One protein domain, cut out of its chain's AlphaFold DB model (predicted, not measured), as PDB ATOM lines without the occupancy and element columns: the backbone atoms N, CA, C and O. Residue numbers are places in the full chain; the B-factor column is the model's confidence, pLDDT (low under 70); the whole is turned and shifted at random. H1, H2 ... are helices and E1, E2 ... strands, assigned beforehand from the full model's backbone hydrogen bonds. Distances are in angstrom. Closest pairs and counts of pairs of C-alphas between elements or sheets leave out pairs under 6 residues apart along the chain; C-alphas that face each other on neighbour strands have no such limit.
ATOM      1  N   TYR A   9      23.812  38.120   1.402       91.06
ATOM      2  CA  TYR A   9      23.976  37.588   2.757       91.06
ATOM      3  C   TYR A   9      23.422  38.565   3.798       91.06
ATOM      4  O   TYR A   9      23.918  39.684   3.924       91.06
ATOM      5  N   ASN A  10      22.422  38.143   4.575       88.38
ATOM      6  CA  ASN A  10      21.772  38.990   5.587       88.38
ATOM      7  C   ASN A  10      22.398  38.882   6.995       88.38
ATOM      8  O   ASN A  10      21.798  39.306   7.985       88.38
ATOM      9  N   GLY A  11      23.586  38.280   7.112       90.25
ATOM     10  CA  GLY A  11      24.244  38.010   8.394       90.25
ATOM     11  C   GLY A  11      23.888  36.657   9.021       90.25
ATOM     12  O   GLY A  11      24.524  36.273  10.001       90.25
ATOM     13  N   ARG A  12      22.910  35.922   8.468       93.00
ATOM     14  CA  ARG A  12      22.543  34.559   8.902       93.00
ATOM     15  C   ARG A  12      22.338  33.583   7.750       93.00
ATOM     16  O   ARG A  12      22.753  32.434   7.853       93.00
ATOM     17  N   VAL A  13      21.674  34.016   6.685       91.06
ATOM     18  CA  VAL A  13      21.332  33.189   5.525       91.06
ATOM     19  C   VAL A  13      21.638  33.929   4.230       91.06
ATOM     20  O   VAL A  13      21.664  35.161   4.186       91.06
ATOM     21  N   PHE A  14      21.884  33.155   3.178       91.06
ATOM     22  CA  PHE A  14      21.928  33.669   1.818       91.06
ATOM     23  C   PHE A  14      20.509  33.747   1.257       91.06
ATOM     24  O   PHE A  14      19.740  32.790   1.341       91.06
ATOM     25  N   GLU A  15      20.183  34.892   0.678       89.00
ATOM     26  CA  GLU A  15      18.945  35.169  -0.031       89.00
ATOM     27  C   GLU A  15      19.233  35.282  -1.529       89.00
ATOM     28  O   GLU A  15      20.313  35.709  -1.953       89.00
ATOM     29  N   ASN A  16      18.250  34.901  -2.344       87.94
ATOM     30  CA  ASN A  16      18.352  35.064  -3.788       87.94
ATOM     31  C   ASN A  16      18.498  36.558  -4.143       87.94
ATOM     32  O   ASN A  16      17.903  37.406  -3.468       87.94
ATOM     33  N   PRO A  17      19.271  36.900  -5.189       88.44
ATOM     34  CA  PRO A  17      19.439  38.286  -5.607       88.44
ATOM     35  C   PRO A  17      18.096  38.914  -5.999       88.44
ATOM     36  O   PRO A  17      17.153  38.221  -6.379       88.44
ATOM     37  N   ARG A  18      18.005  40.249  -5.944       82.44
ATOM     38  CA  ARG A  18      16.753  40.973  -6.249       82.44
ATOM     39  C   ARG A  18      16.272  40.752  -7.686       82.44
ATOM     40  O   ARG A  18      15.072  40.848  -7.934       82.44
ATOM     41  N   SER A  19      17.181  40.441  -8.611       84.69
ATOM     42  CA  SER A  19      16.848  40.041  -9.984       84.69
ATOM     43  C   SER A  19      16.121  38.696 -10.077       84.69
ATOM     44  O   SER A  19      15.417  38.454 -11.055       84.69
ATOM     45  N   PHE A  20      16.230  37.827  -9.066       82.75
ATOM     46  CA  PHE A  20      15.589  36.515  -9.036       82.75
ATOM     47  C   PHE A  20      14.102  36.622  -8.654       82.75
ATOM     48  O   PHE A  20      13.655  36.183  -7.596       82.75
ATOM     49  N   ASN A  21      13.315  37.228  -9.540       81.19
ATOM     50  CA  ASN A  21      11.883  37.491  -9.358       81.19
ATOM     51  C   ASN A  21      10.965  36.431 -10.005       81.19
ATOM     52  O   ASN A  21       9.745  36.497  -9.859       81.19
ATOM     53  N   GLY A  22      11.533  35.448 -10.711       80.50
ATOM     54  CA  GLY A  22      10.777  34.422 -11.442       80.50
ATOM     55  C   GLY A  22      10.289  33.244 -10.591       80.50
ATOM     56  O   GLY A  22       9.490  32.434 -11.065       80.50
ATOM     57  N   TRP A  23      10.754  33.122  -9.346       78.25
ATOM     58  CA  TRP A  23      10.376  32.016  -8.469       78.25
ATOM     59  C   TRP A  23       8.952  32.181  -7.943       78.25
ATOM     60  O   TRP A  23       8.654  33.094  -7.178       78.25
ATOM     61  N   LYS A  24       8.069  31.254  -8.322       80.25
ATOM     62  CA  LYS A  24       6.653  31.254  -7.919       80.25
ATOM     63  C   LYS A  24       6.383  30.501  -6.611       80.25
ATOM     64  O   LYS A  24       5.225  30.332  -6.241       80.25
ATOM     65  N   GLY A  25       7.428  30.060  -5.910       82.12
ATOM     66  CA  GLY A  25       7.292  29.205  -4.733       82.12
ATOM     67  C   GLY A  25       7.155  27.722  -5.081       82.12
ATOM     68  O   GLY A  25       7.317  27.308  -6.230       82.12
ATOM     69  N   LEU A  26       6.863  26.918  -4.058       81.44
ATOM     70  CA  LEU A  26       6.536  25.505  -4.237       81.44
ATOM     71  C   LEU A  26       5.175  25.366  -4.944       81.44
ATOM     72  O   LEU A  26       4.255  26.124  -4.628       81.44
ATOM     73  N   PRO A  27       5.017  24.396  -5.863       83.06
ATOM     74  CA  PRO A  27       3.745  24.161  -6.536       83.06
ATOM     75  C   PRO A  27       2.648  23.813  -5.524       83.06
ATOM     76  O   PRO A  27       2.844  22.990  -4.625       83.06
ATOM     77  N   GLY A  28       1.475  24.430  -5.679       87.12
ATOM     78  CA  GLY A  28       0.322  24.147  -4.831       87.12
ATOM     79  C   GLY A  28      -0.364  22.834  -5.213       87.12
ATOM     80  O   GLY A  28      -0.114  22.255  -6.270       87.12
ATOM     81  N   LEU A  29      -1.323  22.388  -4.394       86.62
ATOM     82  CA  LEU A  29      -2.104  21.175  -4.685       86.62
ATOM     83  C   LEU A  29      -2.756  21.232  -6.074       86.62
ATOM     84  O   LEU A  29      -2.688  20.262  -6.820       86.62
ATOM     85  N   ARG A  30      -3.332  22.380  -6.462       87.94
ATOM     86  CA  ARG A  30      -3.932  22.568  -7.795       87.94
ATOM     87  C   ARG A  30      -2.926  22.377  -8.929       87.94
ATOM     88  O   ARG A  30      -3.295  21.817  -9.956       87.94
ATOM     89  N   ASP A  31      -1.683  22.818  -8.747       86.06
ATOM     90  CA  ASP A  31      -0.624  22.651  -9.745       86.06
ATOM     91  C   ASP A  31      -0.228  21.183  -9.879       86.06
ATOM     92  O   ASP A  31      -0.107  20.689 -10.993       86.06
ATOM     93  N   ILE A  32      -0.141  20.459  -8.761       84.06
ATOM     94  CA  ILE A  32       0.120  19.014  -8.754       84.06
ATOM     95  C   ILE A  32      -1.028  18.248  -9.427       84.06
ATOM     96  O   ILE A  32      -0.780  17.355 -10.237       84.06
ATOM     97  N   PHE A  33      -2.283  18.596  -9.125       85.69
ATOM     98  CA  PHE A  33      -3.455  17.993  -9.769       85.69
ATOM     99  C   PHE A  33      -3.475  18.275 -11.274       85.69
ATOM    100  O   PHE A  33      -3.679  17.353 -12.061       85.69
ATOM    101  N   ARG A  34      -3.220  19.521 -11.691       85.44
ATOM    102  CA  ARG A  34      -3.133  19.889 -13.108       85.44
ATOM    103  C   ARG A  34      -2.007  19.124 -13.805       85.44
ATOM    104  O   ARG A  34      -2.269  18.473 -14.807       85.44
ATOM    105  N   TRP A  35      -0.801  19.120 -13.243       84.44
ATOM    106  CA  TRP A  35       0.333  18.362 -13.772       84.44
ATOM    107  C   TRP A  35       0.017  16.869 -13.920       84.44
ATOM    108  O   TRP A  35       0.342  16.247 -14.924       84.44
ATOM    109  N   ARG A  36      -0.657  16.272 -12.931       81.19
ATOM    110  CA  ARG A  36      -0.970  14.843 -12.959       81.19
ATOM    111  C   ARG A  36      -2.071  14.484 -13.957       81.19
ATOM    112  O   ARG A  36      -1.975  13.449 -14.610       81.19
ATOM    113  N   PHE A  37      -3.155  15.251 -13.991       83.56
ATOM    114  CA  PHE A  37      -4.390  14.834 -14.664       83.56
ATOM    115  C   PHE A  37      -4.695  15.612 -15.944       83.56
ATOM    116  O   PHE A  37      -5.490  15.144 -16.753       83.56
ATOM    117  N   VAL A  38      -4.101  16.793 -16.120       80.31
ATOM    118  CA  VAL A  38      -4.395  17.706 -17.233       80.31
ATOM    119  C   VAL A  38      -3.209  17.815 -18.182       80.31
ATOM    120  O   VAL A  38      -3.397  17.782 -19.397       80.31
ATOM    121  N   GLU A  39      -1.991  17.935 -17.652       79.12
ATOM    122  CA  GLU A  39      -0.789  17.983 -18.481       79.12
ATOM    123  C   GLU A  39      -0.544  16.606 -19.105       79.12
ATOM    124  O   GLU A  39      -0.423  15.585 -18.426       79.12
ATOM    125  N   ARG A  40      -0.530  16.574 -20.438       61.78
ATOM    126  CA  ARG A  40      -0.297  15.346 -21.191       61.78
ATOM    127  C   ARG A  40       1.174  14.973 -21.133       61.78
ATOM    128  O   ARG A  40       2.061  15.814 -21.261       61.78
ATOM    129  N   ASN A  41       1.421  13.679 -20.988       70.06
ATOM    130  CA  ASN A  41       2.754  13.130 -21.137       70.06
ATOM    131  C   ASN A  41       3.102  13.019 -22.632       70.06
ATOM    132  O   ASN A  41       2.884  11.977 -23.244       70.06
ATOM    133  N   GLU A  42       3.653  14.087 -23.205       69.81
ATOM    134  CA  GLU A  42       4.061  14.182 -24.620       69.81
ATOM    135  C   GLU A  42       5.473  13.613 -24.872       69.81
ATOM    136  O   GLU A  42       6.178  14.014 -25.794       69.81
ATOM    137  N   SER A  43       5.938  12.675 -24.039       74.00
ATOM    138  CA  SER A  43       7.322  12.181 -24.115       74.00
ATOM    139  C   SER A  43       7.625  11.352 -25.365       74.00
ATOM    140  O   SER A  43       8.794  11.060 -25.602       74.00
ATOM    141  N   HIS A  44       6.596  10.955 -26.131       81.50
ATOM    142  CA  HIS A  44       6.693  10.240 -27.416       81.50
ATOM    143  C   HIS A  44       7.830   9.211 -27.452       81.50
ATOM    144  O   HIS A  44       8.684   9.216 -28.340       81.50
ATOM    145  N   LEU A  45       7.868   8.344 -26.437       83.06
ATOM    146  CA  LEU A  45       8.970   7.407 -26.286       83.06
ATOM    147  C   LEU A  45       8.923   6.372 -27.411       83.06
ATOM    148  O   LEU A  45       7.882   5.738 -27.613       83.06
ATOM    149  N   PRO A  46      10.037   6.168 -28.132       88.19
ATOM    150  CA  PRO A  46      10.105   5.113 -29.120       88.19
ATOM    151  C   PRO A  46      10.130   3.745 -28.423       88.19
ATOM    152  O   PRO A  46      10.327   3.636 -27.209       88.19
ATOM    153  N   SER A  47       9.919   2.677 -29.194       91.06
ATOM    154  CA  SER A  47       9.913   1.320 -28.646       91.06
ATOM    155  C   SER A  47      11.243   0.975 -27.969       91.06
ATOM    156  O   SER A  47      12.303   1.508 -28.306       91.06
ATOM    157  N   GLN A  48      11.205   0.021 -27.036       89.50
ATOM    158  CA  GLN A  48      12.396  -0.410 -26.304       89.50
ATOM    159  C   GLN A  48      13.531  -0.873 -27.234       89.50
ATOM    160  O   GLN A  48      14.700  -0.651 -26.929       89.50
ATOM    161  N   ALA A  49      13.201  -1.475 -28.382       92.75
ATOM    162  CA  ALA A  49      14.183  -1.882 -29.385       92.75
ATOM    163  C   ALA A  49      14.926  -0.676 -29.978       92.75
ATOM    164  O   ALA A  49      16.153  -0.691 -30.064       92.75
ATOM    165  N   VAL A  50      14.195   0.394 -30.312       94.38
ATOM    166  CA  VAL A  50      14.791   1.643 -30.801       94.38
ATOM    167  C   VAL A  50      15.644   2.282 -29.712       94.38
ATOM    168  O   VAL A  50      16.771   2.654 -29.998       94.38
ATOM    169  N   LEU A  51      15.161   2.344 -28.465       92.62
ATOM    170  CA  LEU A  51      15.932   2.886 -27.340       92.62
ATOM    171  C   LEU A  51      17.208   2.091 -27.053       92.62
ATOM    172  O   LEU A  51      18.233   2.680 -26.738       92.62
ATOM    173  N   ASN A  52      17.165   0.763 -27.144       94.00
ATOM    174  CA  ASN A  52      18.346  -0.072 -26.937       94.00
ATOM    175  C   ASN A  52      19.392   0.136 -28.036       94.00
ATOM    176  O   ASN A  52      20.582   0.043 -27.756       94.00
ATOM    177  N   HIS A  53      18.947   0.431 -29.256       94.69
ATOM    178  CA  HIS A  53      19.825   0.727 -30.378       94.69
ATOM    179  C   HIS A  53      20.373   2.165 -30.332       94.69
ATOM    180  O   HIS A  53      21.565   2.369 -30.530       94.69
ATOM    181  N   SER A  54      19.527   3.168 -30.070       94.12
ATOM    182  CA  SER A  54      19.919   4.584 -30.095       94.12
ATOM    183  C   SER A  54      20.584   5.064 -28.806       94.12
ATOM    184  O   SER A  54      21.445   5.935 -28.854       94.12
ATOM    185  N   LEU A  55      20.190   4.506 -27.658       93.62
ATOM    186  CA  LEU A  55      20.664   4.870 -26.321       93.62
ATOM    187  C   LEU A  55      21.055   3.606 -25.529       93.62
ATOM    188  O   LEU A  55      20.434   3.284 -24.500       93.62
ATOM    189  N   PRO A  56      22.062   2.844 -25.998       95.00
ATOM    190  CA  PRO A  56      22.521   1.654 -25.297       95.00
ATOM    191  C   PRO A  56      23.026   2.033 -23.902       95.00
ATOM    192  O   PRO A  56      23.782   2.988 -23.734       95.00
ATOM    193  N   VAL A  57      22.592   1.280 -22.891       95.62
ATOM    194  CA  VAL A  57      23.134   1.416 -21.535       95.62
ATOM    195  C   VAL A  57      24.393   0.570 -21.491       95.62
ATOM    196  O   VAL A  57      24.331  -0.631 -21.751       95.62
ATOM    197  N   GLN A  58      25.525   1.210 -21.225       94.75
ATOM    198  CA  GLN A  58      26.822   0.548 -21.158       94.75
ATOM    199  C   GLN A  58      27.268   0.437 -19.710       94.75
ATOM    200  O   GLN A  58      27.074   1.375 -18.938       94.75
ATOM    201  N   VAL A  59      27.886  -0.690 -19.364       94.62
ATOM    202  CA  VAL A  59      28.528  -0.857 -18.059       94.62
ATOM    203  C   VAL A  59      29.703   0.123 -17.987       94.62
ATOM    204  O   VAL A  59      30.544   0.120 -18.894       94.62
ATOM    205  N   PRO A  60      29.765   0.983 -16.959       95.06
ATOM    206  CA  PRO A  60      30.789   2.005 -16.876       95.06
ATOM    207  C   PRO A  60      32.154   1.373 -16.597       95.06
ATOM    208  O   PRO A  60      32.288   0.475 -15.769       95.06
ATOM    209  N   GLN A  61      33.183   1.885 -17.266       94.00
ATOM    210  CA  GLN A  61      34.576   1.617 -16.922       94.00
ATOM    211  C   GLN A  61      35.158   2.879 -16.296       94.00
ATOM    212  O   GLN A  61      35.240   3.923 -16.945       94.00
ATOM    213  N   PHE A  62      35.528   2.792 -15.022       93.31
ATOM    214  CA  PHE A  62      36.063   3.927 -14.282       93.31
ATOM    215  C   PHE A  62      37.569   4.050 -14.512       93.31
ATOM    216  O   PHE A  62      38.332   3.123 -14.237       93.31
ATOM    217  N   ASP A  63      37.999   5.208 -15.011       92.06
ATOM    218  CA  ASP A  63      39.414   5.519 -15.188       92.06
ATOM    219  C   ASP A  63      40.003   6.137 -13.914       92.06
ATOM    220  O   ASP A  63      39.615   7.228 -13.484       92.06
ATOM    221  N   PHE A  64      40.972   5.426 -13.337       89.75
ATOM    222  CA  PHE A  64      41.711   5.823 -12.138       89.75
ATOM    223  C   PHE A  64      43.091   6.417 -12.432       89.75
ATOM    224  O   PHE A  64      43.741   6.911 -11.506       89.75
ATOM    225  N   THR A  65      43.535   6.353 -13.689       91.06
ATOM    226  CA  THR A  65      44.877   6.758 -14.123       91.06
ATOM    227  C   THR A  65      44.939   8.238 -14.474       91.06
ATOM    228  O   THR A  65      45.925   8.910 -14.164       91.06
ATOM    229  N   SER A  66      43.869   8.769 -15.066       91.56
ATOM    230  CA  SER A  66      43.783  10.182 -15.414       91.56
ATOM    231  C   SER A  66      43.635  11.069 -14.176       91.56
ATOM    232  O   SER A  66      42.983  10.717 -13.191       91.56
ATOM    233  N   LYS A  67      44.210  12.277 -14.251       92.81
ATOM    234  CA  LYS A  67      44.010  13.328 -13.236       92.81
ATOM    235  C   LYS A  67      42.590  13.896 -13.248       92.81
ATOM    236  O   LYS A  67      42.159  14.444 -12.242       92.81
ATOM    237  N   LEU A  68      41.893  13.775 -14.374       95.94
ATOM    238  CA  LEU A  68      40.501  14.161 -14.543       95.94
ATOM    239  C   LEU A  68      39.798  13.082 -15.364       95.94
ATOM    240  O   LEU A  68      40.215  12.802 -16.487       95.94
ATOM    241  N   SER A  69      38.733  12.506 -14.822       96.31
ATOM    242  CA  SER A  69      37.830  11.624 -15.558       96.31
ATOM    243  C   SER A  69      36.386  11.882 -15.133       96.31
ATOM    244  O   SER A  69      36.112  12.309 -14.011       96.31
ATOM    245  N   ALA A  70      35.457  11.672 -16.062       96.44
ATOM    246  CA  ALA A  70      34.032  11.817 -15.815       96.44
ATOM    247  C   ALA A  70      33.280  10.676 -16.497       96.44
ATOM    248  O   ALA A  70      33.485  10.399 -17.681       96.44
ATOM    249  N   THR A  71      32.389  10.036 -15.751       96.50
ATOM    250  CA  THR A  71      31.542   8.949 -16.228       96.50
ATOM    251  C   THR A  71      30.091   9.351 -16.030       96.50
ATOM    252  O   THR A  71      29.637   9.566 -14.906       96.50
ATOM    253  N   TRP A  72      29.347   9.471 -17.128       96.75
ATOM    254  CA  TRP A  72      27.924   9.787 -17.071       96.75
ATOM    255  C   TRP A  72      27.119   8.548 -16.673       96.75
ATOM    256  O   TRP A  72      27.196   7.514 -17.335       96.75
ATOM    257  N   LEU A  73      26.332   8.664 -15.602       96.00
ATOM    258  CA  LEU A  73      25.519   7.576 -15.045       96.00
ATOM    259  C   LEU A  73      24.016   7.749 -15.334       96.00
ATOM    260  O   LEU A  73      23.182   6.949 -14.904       96.00
ATOM    261  N   GLY A  74      23.665   8.778 -16.110       94.00
ATOM    262  CA  GLY A  74      22.300   9.105 -16.506       94.00
ATOM    263  C   GLY A  74      21.760  10.359 -15.816       94.00
ATOM    264  O   GLY A  74      22.164  10.716 -14.717       94.00
ATOM    265  N   HIS A  75      20.817  11.039 -16.474       92.69
ATOM    266  CA  HIS A  75      20.273  12.328 -16.024       92.69
ATOM    267  C   HIS A  75      21.393  13.340 -15.695       92.69
ATOM    268  O   HIS A  75      22.271  13.543 -16.533       92.69
ATOM    269  N   ALA A  76      21.349  13.975 -14.521       94.81
ATOM    270  CA  ALA A  76      22.389  14.863 -13.999       94.81
ATOM    271  C   ALA A  76      23.424  14.120 -13.125       94.81
ATOM    272  O   ALA A  76      24.288  14.754 -12.521       94.81
ATOM    273  N   THR A  77      23.362  12.783 -13.072       95.94
ATOM    274  CA  THR A  77      24.289  11.969 -12.290       95.94
ATOM    275  C   THR A  77      25.573  11.698 -13.063       95.94
ATOM    276  O   THR A  77      25.578  11.022 -14.099       95.94
ATOM    277  N   VAL A  78      26.684  12.214 -12.544       96.69
ATOM    278  CA  VAL A  78      28.029  12.029 -13.093       96.69
ATOM    279  C   VAL A  78      28.950  11.607 -11.959       96.69
ATOM    280  O   VAL A  78      29.000  12.267 -10.925       96.69
ATOM    281  N   PHE A  79      29.688  10.517 -12.159       96.56
ATOM    282  CA  PHE A  79      30.837  10.194 -11.321       96.56
ATOM    283  C   PHE A  79      32.046  10.950 -11.856       96.56
ATOM    284  O   PHE A  79      32.402  10.802 -13.027       96.56
ATOM    285  N   VAL A  80      32.666  11.771 -11.016       96.50
ATOM    286  CA  VAL A  80      33.806  12.605 -11.390       96.50
ATOM    287  C   VAL A  80      34.993  12.239 -10.521       96.50
ATOM    288  O   VAL A  80      34.881  12.143  -9.301       96.50
ATOM    289  N   ARG A  81      36.151  12.081 -11.158       95.75
ATOM    290  CA  ARG A  81      37.442  11.990 -10.489       95.75
ATOM    291  C   ARG A  81      38.273  13.199 -10.875       95.75
ATOM    292  O   ARG A  81      38.509  13.426 -12.057       95.75
ATOM    293  N   LEU A  82      38.727  13.953  -9.886       95.25
ATOM    294  CA  LEU A  82      39.547  15.142 -10.065       95.25
ATOM    295  C   LEU A  82      40.684  15.116  -9.046       95.25
ATOM    296  O   LEU A  82      40.445  15.095  -7.843       95.25
ATOM    297  N   GLU A  83      41.921  15.081  -9.534       93.06
ATOM    298  CA  GLU A  83      43.152  15.145  -8.733       93.06
ATOM    299  C   GLU A  83      43.201  14.135  -7.569       93.06
ATOM    300  O   GLU A  83      43.731  14.406  -6.496       93.06
ATOM    301  N   GLY A  84      42.658  12.934  -7.790       90.00
ATOM    302  CA  GLY A  84      42.618  11.859  -6.791       90.00
ATOM    303  C   GLY A  84      41.390  11.873  -5.877       90.00
ATOM    304  O   GLY A  84      41.194  10.913  -5.136       90.00
ATOM    305  N   ILE A  85      40.534  12.891  -5.970       93.62
ATOM    306  CA  ILE A  85      39.235  12.955  -5.290       93.62
ATOM    307  C   ILE A  85      38.161  12.393  -6.221       93.62
ATOM    308  O   ILE A  85      38.143  12.718  -7.407       93.62
ATOM    309  N   SER A  86      37.263  11.565  -5.695       95.25
ATOM    310  CA  SER A  86      36.070  11.065  -6.386       95.25
ATOM    311  C   SER A  86      34.807  11.625  -5.737       95.25
ATOM    312  O   SER A  86      34.681  11.606  -4.514       95.25
ATOM    313  N   PHE A  87      33.870  12.110  -6.548       95.62
ATOM    314  CA  PHE A  87      32.571  12.609  -6.095       95.62
ATOM    315  C   PHE A  87      31.478  12.320  -7.123       95.62
ATOM    316  O   PHE A  87      31.763  12.014  -8.287       95.62
ATOM    317  N   ILE A  88      30.221  12.407  -6.692       96.31
ATOM    318  CA  ILE A  88      29.052  12.202  -7.555       96.31
ATOM    319  C   ILE A  88      28.172  13.449  -7.552       96.31
ATOM    320  O   ILE A  88      27.911  14.042  -6.510       96.31
ATOM    321  N   THR A  89      27.682  13.836  -8.727       96.06
ATOM    322  CA  THR A  89      26.692  14.912  -8.870       96.06
ATOM    323  C   THR A  89      25.278  14.344  -8.828       96.06
ATOM    324  O   THR A  89      25.043  13.280  -9.390       96.06
ATOM    325  N   ASP A  90      24.338  15.034  -8.171       94.94
ATOM    326  CA  ASP A  90      22.891  14.748  -8.165       94.94
ATOM    327  C   ASP A  90      22.525  13.246  -8.249       94.94
ATOM    328  O   ASP A  90      21.975  12.795  -9.262       94.94
ATOM    329  N   PRO A  91      22.868  12.428  -7.235       94.00
ATOM    330  CA  PRO A  91      22.759  10.973  -7.322       94.00
ATOM    331  C   PRO A  91      21.301  10.492  -7.409       94.00
ATOM    332  O   PRO A  91      20.533  10.632  -6.455       94.00
ATOM    333  N   VAL A  92      20.918   9.859  -8.530       93.44
ATOM    334  CA  VAL A  92      19.569   9.291  -8.733       93.44
ATOM    335  C   VAL A  92      19.622   7.864  -9.303       93.44
ATOM    336  O   VAL A  92      19.644   7.634 -10.515       93.44
ATOM    337  N   TRP A  93      19.544   6.871  -8.410       92.81
ATOM    338  CA  TRP A  93      19.435   5.446  -8.774       92.81
ATOM    339  C   TRP A  93      17.997   4.936  -8.839       92.81
ATOM    340  O   TRP A  93      17.718   3.918  -9.474       92.81
ATOM    341  N   THR A  94      17.052   5.649  -8.226       91.75
ATOM    342  CA  THR A  94      15.659   5.211  -8.156       91.75
ATOM    343  C   THR A  94      15.006   5.155  -9.543       91.75
ATOM    344  O   THR A  94      15.328   5.948 -10.431       91.75
ATOM    345  N   PRO A  95      14.016   4.266  -9.754       90.81
ATOM    346  CA  PRO A  95      13.246   4.241 -10.997       90.81
ATOM    347  C   PRO A  95      12.417   5.511 -11.243       90.81
ATOM    348  O   PRO A  95      12.027   5.778 -12.377       90.81
ATOM    349  N   ARG A  96      12.117   6.288 -10.192       90.25
ATOM    350  CA  ARG A  96      11.335   7.530 -10.265       90.25
ATOM    351  C   ARG A  96      12.060   8.682  -9.582       90.25
ATOM    352  O   ARG A  96      12.523   8.523  -8.453       90.25
ATOM    353  N   ALA A  97      12.056   9.844 -10.229       89.06
ATOM    354  CA  ALA A  97      12.484  11.107  -9.632       89.06
ATOM    355  C   ALA A  97      11.287  11.749  -8.912       89.06
ATOM    356  O   ALA A  97      10.566  12.574  -9.473       89.06
ATOM    357  N   SER A  98      10.994  11.272  -7.701       86.12
ATOM    358  CA  SER A  98       9.862  11.747  -6.902       86.12
ATOM    359  C   SER A  98      10.036  11.437  -5.415       86.12
ATOM    360  O   SER A  98      10.586  10.384  -5.087       86.12
ATOM    361  N   PRO A  99       9.496  12.281  -4.514       82.44
ATOM    362  CA  PRO A  99       9.416  11.964  -3.088       82.44
ATOM    363  C   PRO A  99       8.460  10.798  -2.777       82.44
ATOM    364  O   PRO A  99       8.526  10.215  -1.698       82.44
ATOM    365  N   PHE A 100       7.563  10.436  -3.702       85.50
ATOM    366  CA  PHE A 100       6.590   9.358  -3.522       85.50
ATOM    367  C   PHE A 100       6.931   8.143  -4.390       85.50
ATOM    368  O   PHE A 100       7.244   8.266  -5.572       85.50
ATOM    369  N   ARG A 101       6.761   6.935  -3.838       81.50
ATOM    370  CA  ARG A 101       7.088   5.674  -4.537       81.50
ATOM    371  C   ARG A 101       6.225   5.405  -5.778       81.50
ATOM    372  O   ARG A 101       6.700   4.830  -6.753       81.50
ATOM    373  N   CYS A 102       4.952   5.794  -5.743       81.94
ATOM    374  CA  CYS A 102       3.956   5.447  -6.764       81.94
ATOM    375  C   CYS A 102       3.661   6.571  -7.769       81.94
ATOM    376  O   CYS A 102       3.057   6.336  -8.813       81.94
ATOM    377  N   ILE A 103       4.069   7.801  -7.469       82.62
ATOM    378  CA  ILE A 103       3.671   9.020  -8.180       82.62
ATOM    379  C   ILE A 103       4.953   9.682  -8.655       82.62
ATOM    380  O   ILE A 103       5.786   9.976  -7.818       82.62
ATOM    381  N   GLY A 104       5.119   9.945  -9.951       83.06
ATOM    382  CA  GLY A 104       6.302  10.656 -10.447       83.06
ATOM    383  C   GLY A 104       6.778  10.196 -11.823       83.06
ATOM    384  O   GLY A 104       6.413   9.089 -12.243       83.06
ATOM    385  N   PRO A 105       7.609  11.012 -12.495       85.75
ATOM    386  CA  PRO A 105       8.240  10.638 -13.754       85.75
ATOM    387  C   PRO A 105       9.109   9.393 -13.551       85.75
ATOM    388  O   PRO A 105       9.871   9.298 -12.586       85.75
ATOM    389  N   PHE A 106       8.941   8.418 -14.441       87.81
ATOM    390  CA  PHE A 106       9.738   7.196 -14.462       87.81
ATOM    391  C   PHE A 106      10.927   7.385 -15.402       87.81
ATOM    392  O   PHE A 106      10.780   7.983 -16.467       87.81
ATOM    393  N   ARG A 107      12.094   6.870 -15.022       90.12
ATOM    394  CA  ARG A 107      13.299   6.941 -15.852       90.12
ATOM    395  C   ARG A 107      13.137   6.123 -17.135       90.12
ATOM    396  O   ARG A 107      12.668   4.992 -17.096       90.12
ATOM    397  N   TYR A 108      13.577   6.659 -18.271       91.25
ATOM    398  CA  TYR A 108      13.464   5.956 -19.560       91.25
ATOM    399  C   TYR A 108      14.534   4.888 -19.773       91.25
ATOM    400  O   TYR A 108      14.321   3.933 -20.515       91.25
ATOM    401  N   ARG A 109      15.689   5.042 -19.124       93.12
ATOM    402  CA  ARG A 109      16.800   4.087 -19.168       93.12
ATOM    403  C   ARG A 109      17.223   3.752 -17.745       93.12
ATOM    404  O   ARG A 109      17.301   4.696 -16.956       93.12
ATOM    405  N   PRO A 110      17.474   2.477 -17.400       94.06
ATOM    406  CA  PRO A 110      17.976   2.090 -16.079       94.06
ATOM    407  C   PRO A 110      19.347   2.730 -15.793       94.06
ATOM    408  O   PRO A 110      19.972   3.250 -16.723       94.06
ATOM    409  N   PRO A 111      19.800   2.765 -14.528       94.94
ATOM    410  CA  PRO A 111      21.166   3.182 -14.239       94.94
ATOM    411  C   PRO A 111      22.139   2.166 -14.860       94.94
ATOM    412  O   PRO A 111      21.773   1.000 -15.017       94.94
ATOM    413  N   PRO A 112      23.341   2.594 -15.270       95.81
ATOM    414  CA  PRO A 112      24.281   1.718 -15.965       95.81
ATOM    415  C   PRO A 112      25.017   0.733 -15.047       95.81
ATOM    416  O   PRO A 112      25.607  -0.221 -15.546       95.81
ATOM    417  N   CYS A 113      24.977   0.952 -13.734       94.88
ATOM    418  CA  CYS A 113      25.506   0.059 -12.707       94.88
ATOM    419  C   CYS A 113      24.698   0.207 -11.412       94.88
ATOM    420  O   CYS A 113      23.986   1.209 -11.229       94.88
ATOM    421  N   ASP A 114      24.829  -0.763 -10.512       94.19
ATOM    422  CA  ASP A 114      24.272  -0.645  -9.171       94.19
ATOM    423  C   ASP A 114      25.108   0.314  -8.316       94.19
ATOM    424  O   ASP A 114      26.215   0.720  -8.680       94.19
ATOM    425  N   ILE A 115      24.544   0.743  -7.185       92.25
ATOM    426  CA  ILE A 115      25.247   1.649  -6.269       92.25
ATOM    427  C   ILE A 115      26.478   0.974  -5.646       92.25
ATOM    428  O   ILE A 115      27.477   1.642  -5.402       92.25
ATOM    429  N   ASP A 116      26.419  -0.347  -5.456       92.69
ATOM    430  CA  ASP A 116      27.498  -1.155  -4.882       92.69
ATOM    431  C   ASP A 116      28.663  -1.377  -5.866       92.69
ATOM    432  O   ASP A 116      29.775  -1.688  -5.444       92.69
ATOM    433  N   ASP A 117      28.433  -1.169  -7.168       93.19
ATOM    434  CA  ASP A 117      29.466  -1.255  -8.210       93.19
ATOM    435  C   ASP A 117      30.297   0.032  -8.324       93.19
ATOM    436  O   ASP A 117      31.271   0.095  -9.084       93.19
ATOM    437  N   LEU A 118      29.896   1.095  -7.621       93.19
ATOM    438  CA  LEU A 118      30.597   2.365  -7.687       93.19
ATOM    439  C   LEU A 118      31.969   2.277  -7.009       93.19
ATOM    440  O   LEU A 118      32.115   1.678  -5.940       93.19
TER     441      LEU A 118
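Overview. This is residues 9 to 118 of the 123 residues of an uncharacterized protein of Bursaphelenchus xylophilus (UniProt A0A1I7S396). Little regular structure: a loose, open loop of chain, in which a free tail, H1 and H2 lead round to a small sheet, and residues 90 to 118 fold back. Of 110 printed residues 34 are in named elements, in the order H1, H2, E1, E2, E3, class mixed; the antiparallel sheet E1 - E2 - E3 is a meander, each strand the neighbour of the one before. The radius of gyration of the C-alphas is 19.1 A, the spans 49 by 48 by 25 A.

Along the chain. H1, residues 29 to 37, begins at C-alpha (-2.104, 21.175, -4.685) and measures 12.0 A; H2, residues 48 to 54, 9.8 A. E1, residues 68 to 74, measures 19.0 A; E2, 77 to 82, 15.7 A; E3, 85 to 89, 13.2 A, ending at C-alpha (26.692, 14.912, -8.870).

Arrangement. H1 and H2 are apart, and neither is on the sheet; in both, every O i to N i+4 pair is within hydrogen-bond range. Hairpin E1 and E2 has N 71 and O 79 within range at 2.8 A; hairpin E2 and E3, N 82 and O 85 at 2.8 A.

Size, cuts and confidence. The printed part has no cut. The farthest C-alphas, Gly 11 and Ala 49, are 55.9 A apart. H2 to E1 is a long link. Residues 40 and 42 are under pLDDT 70.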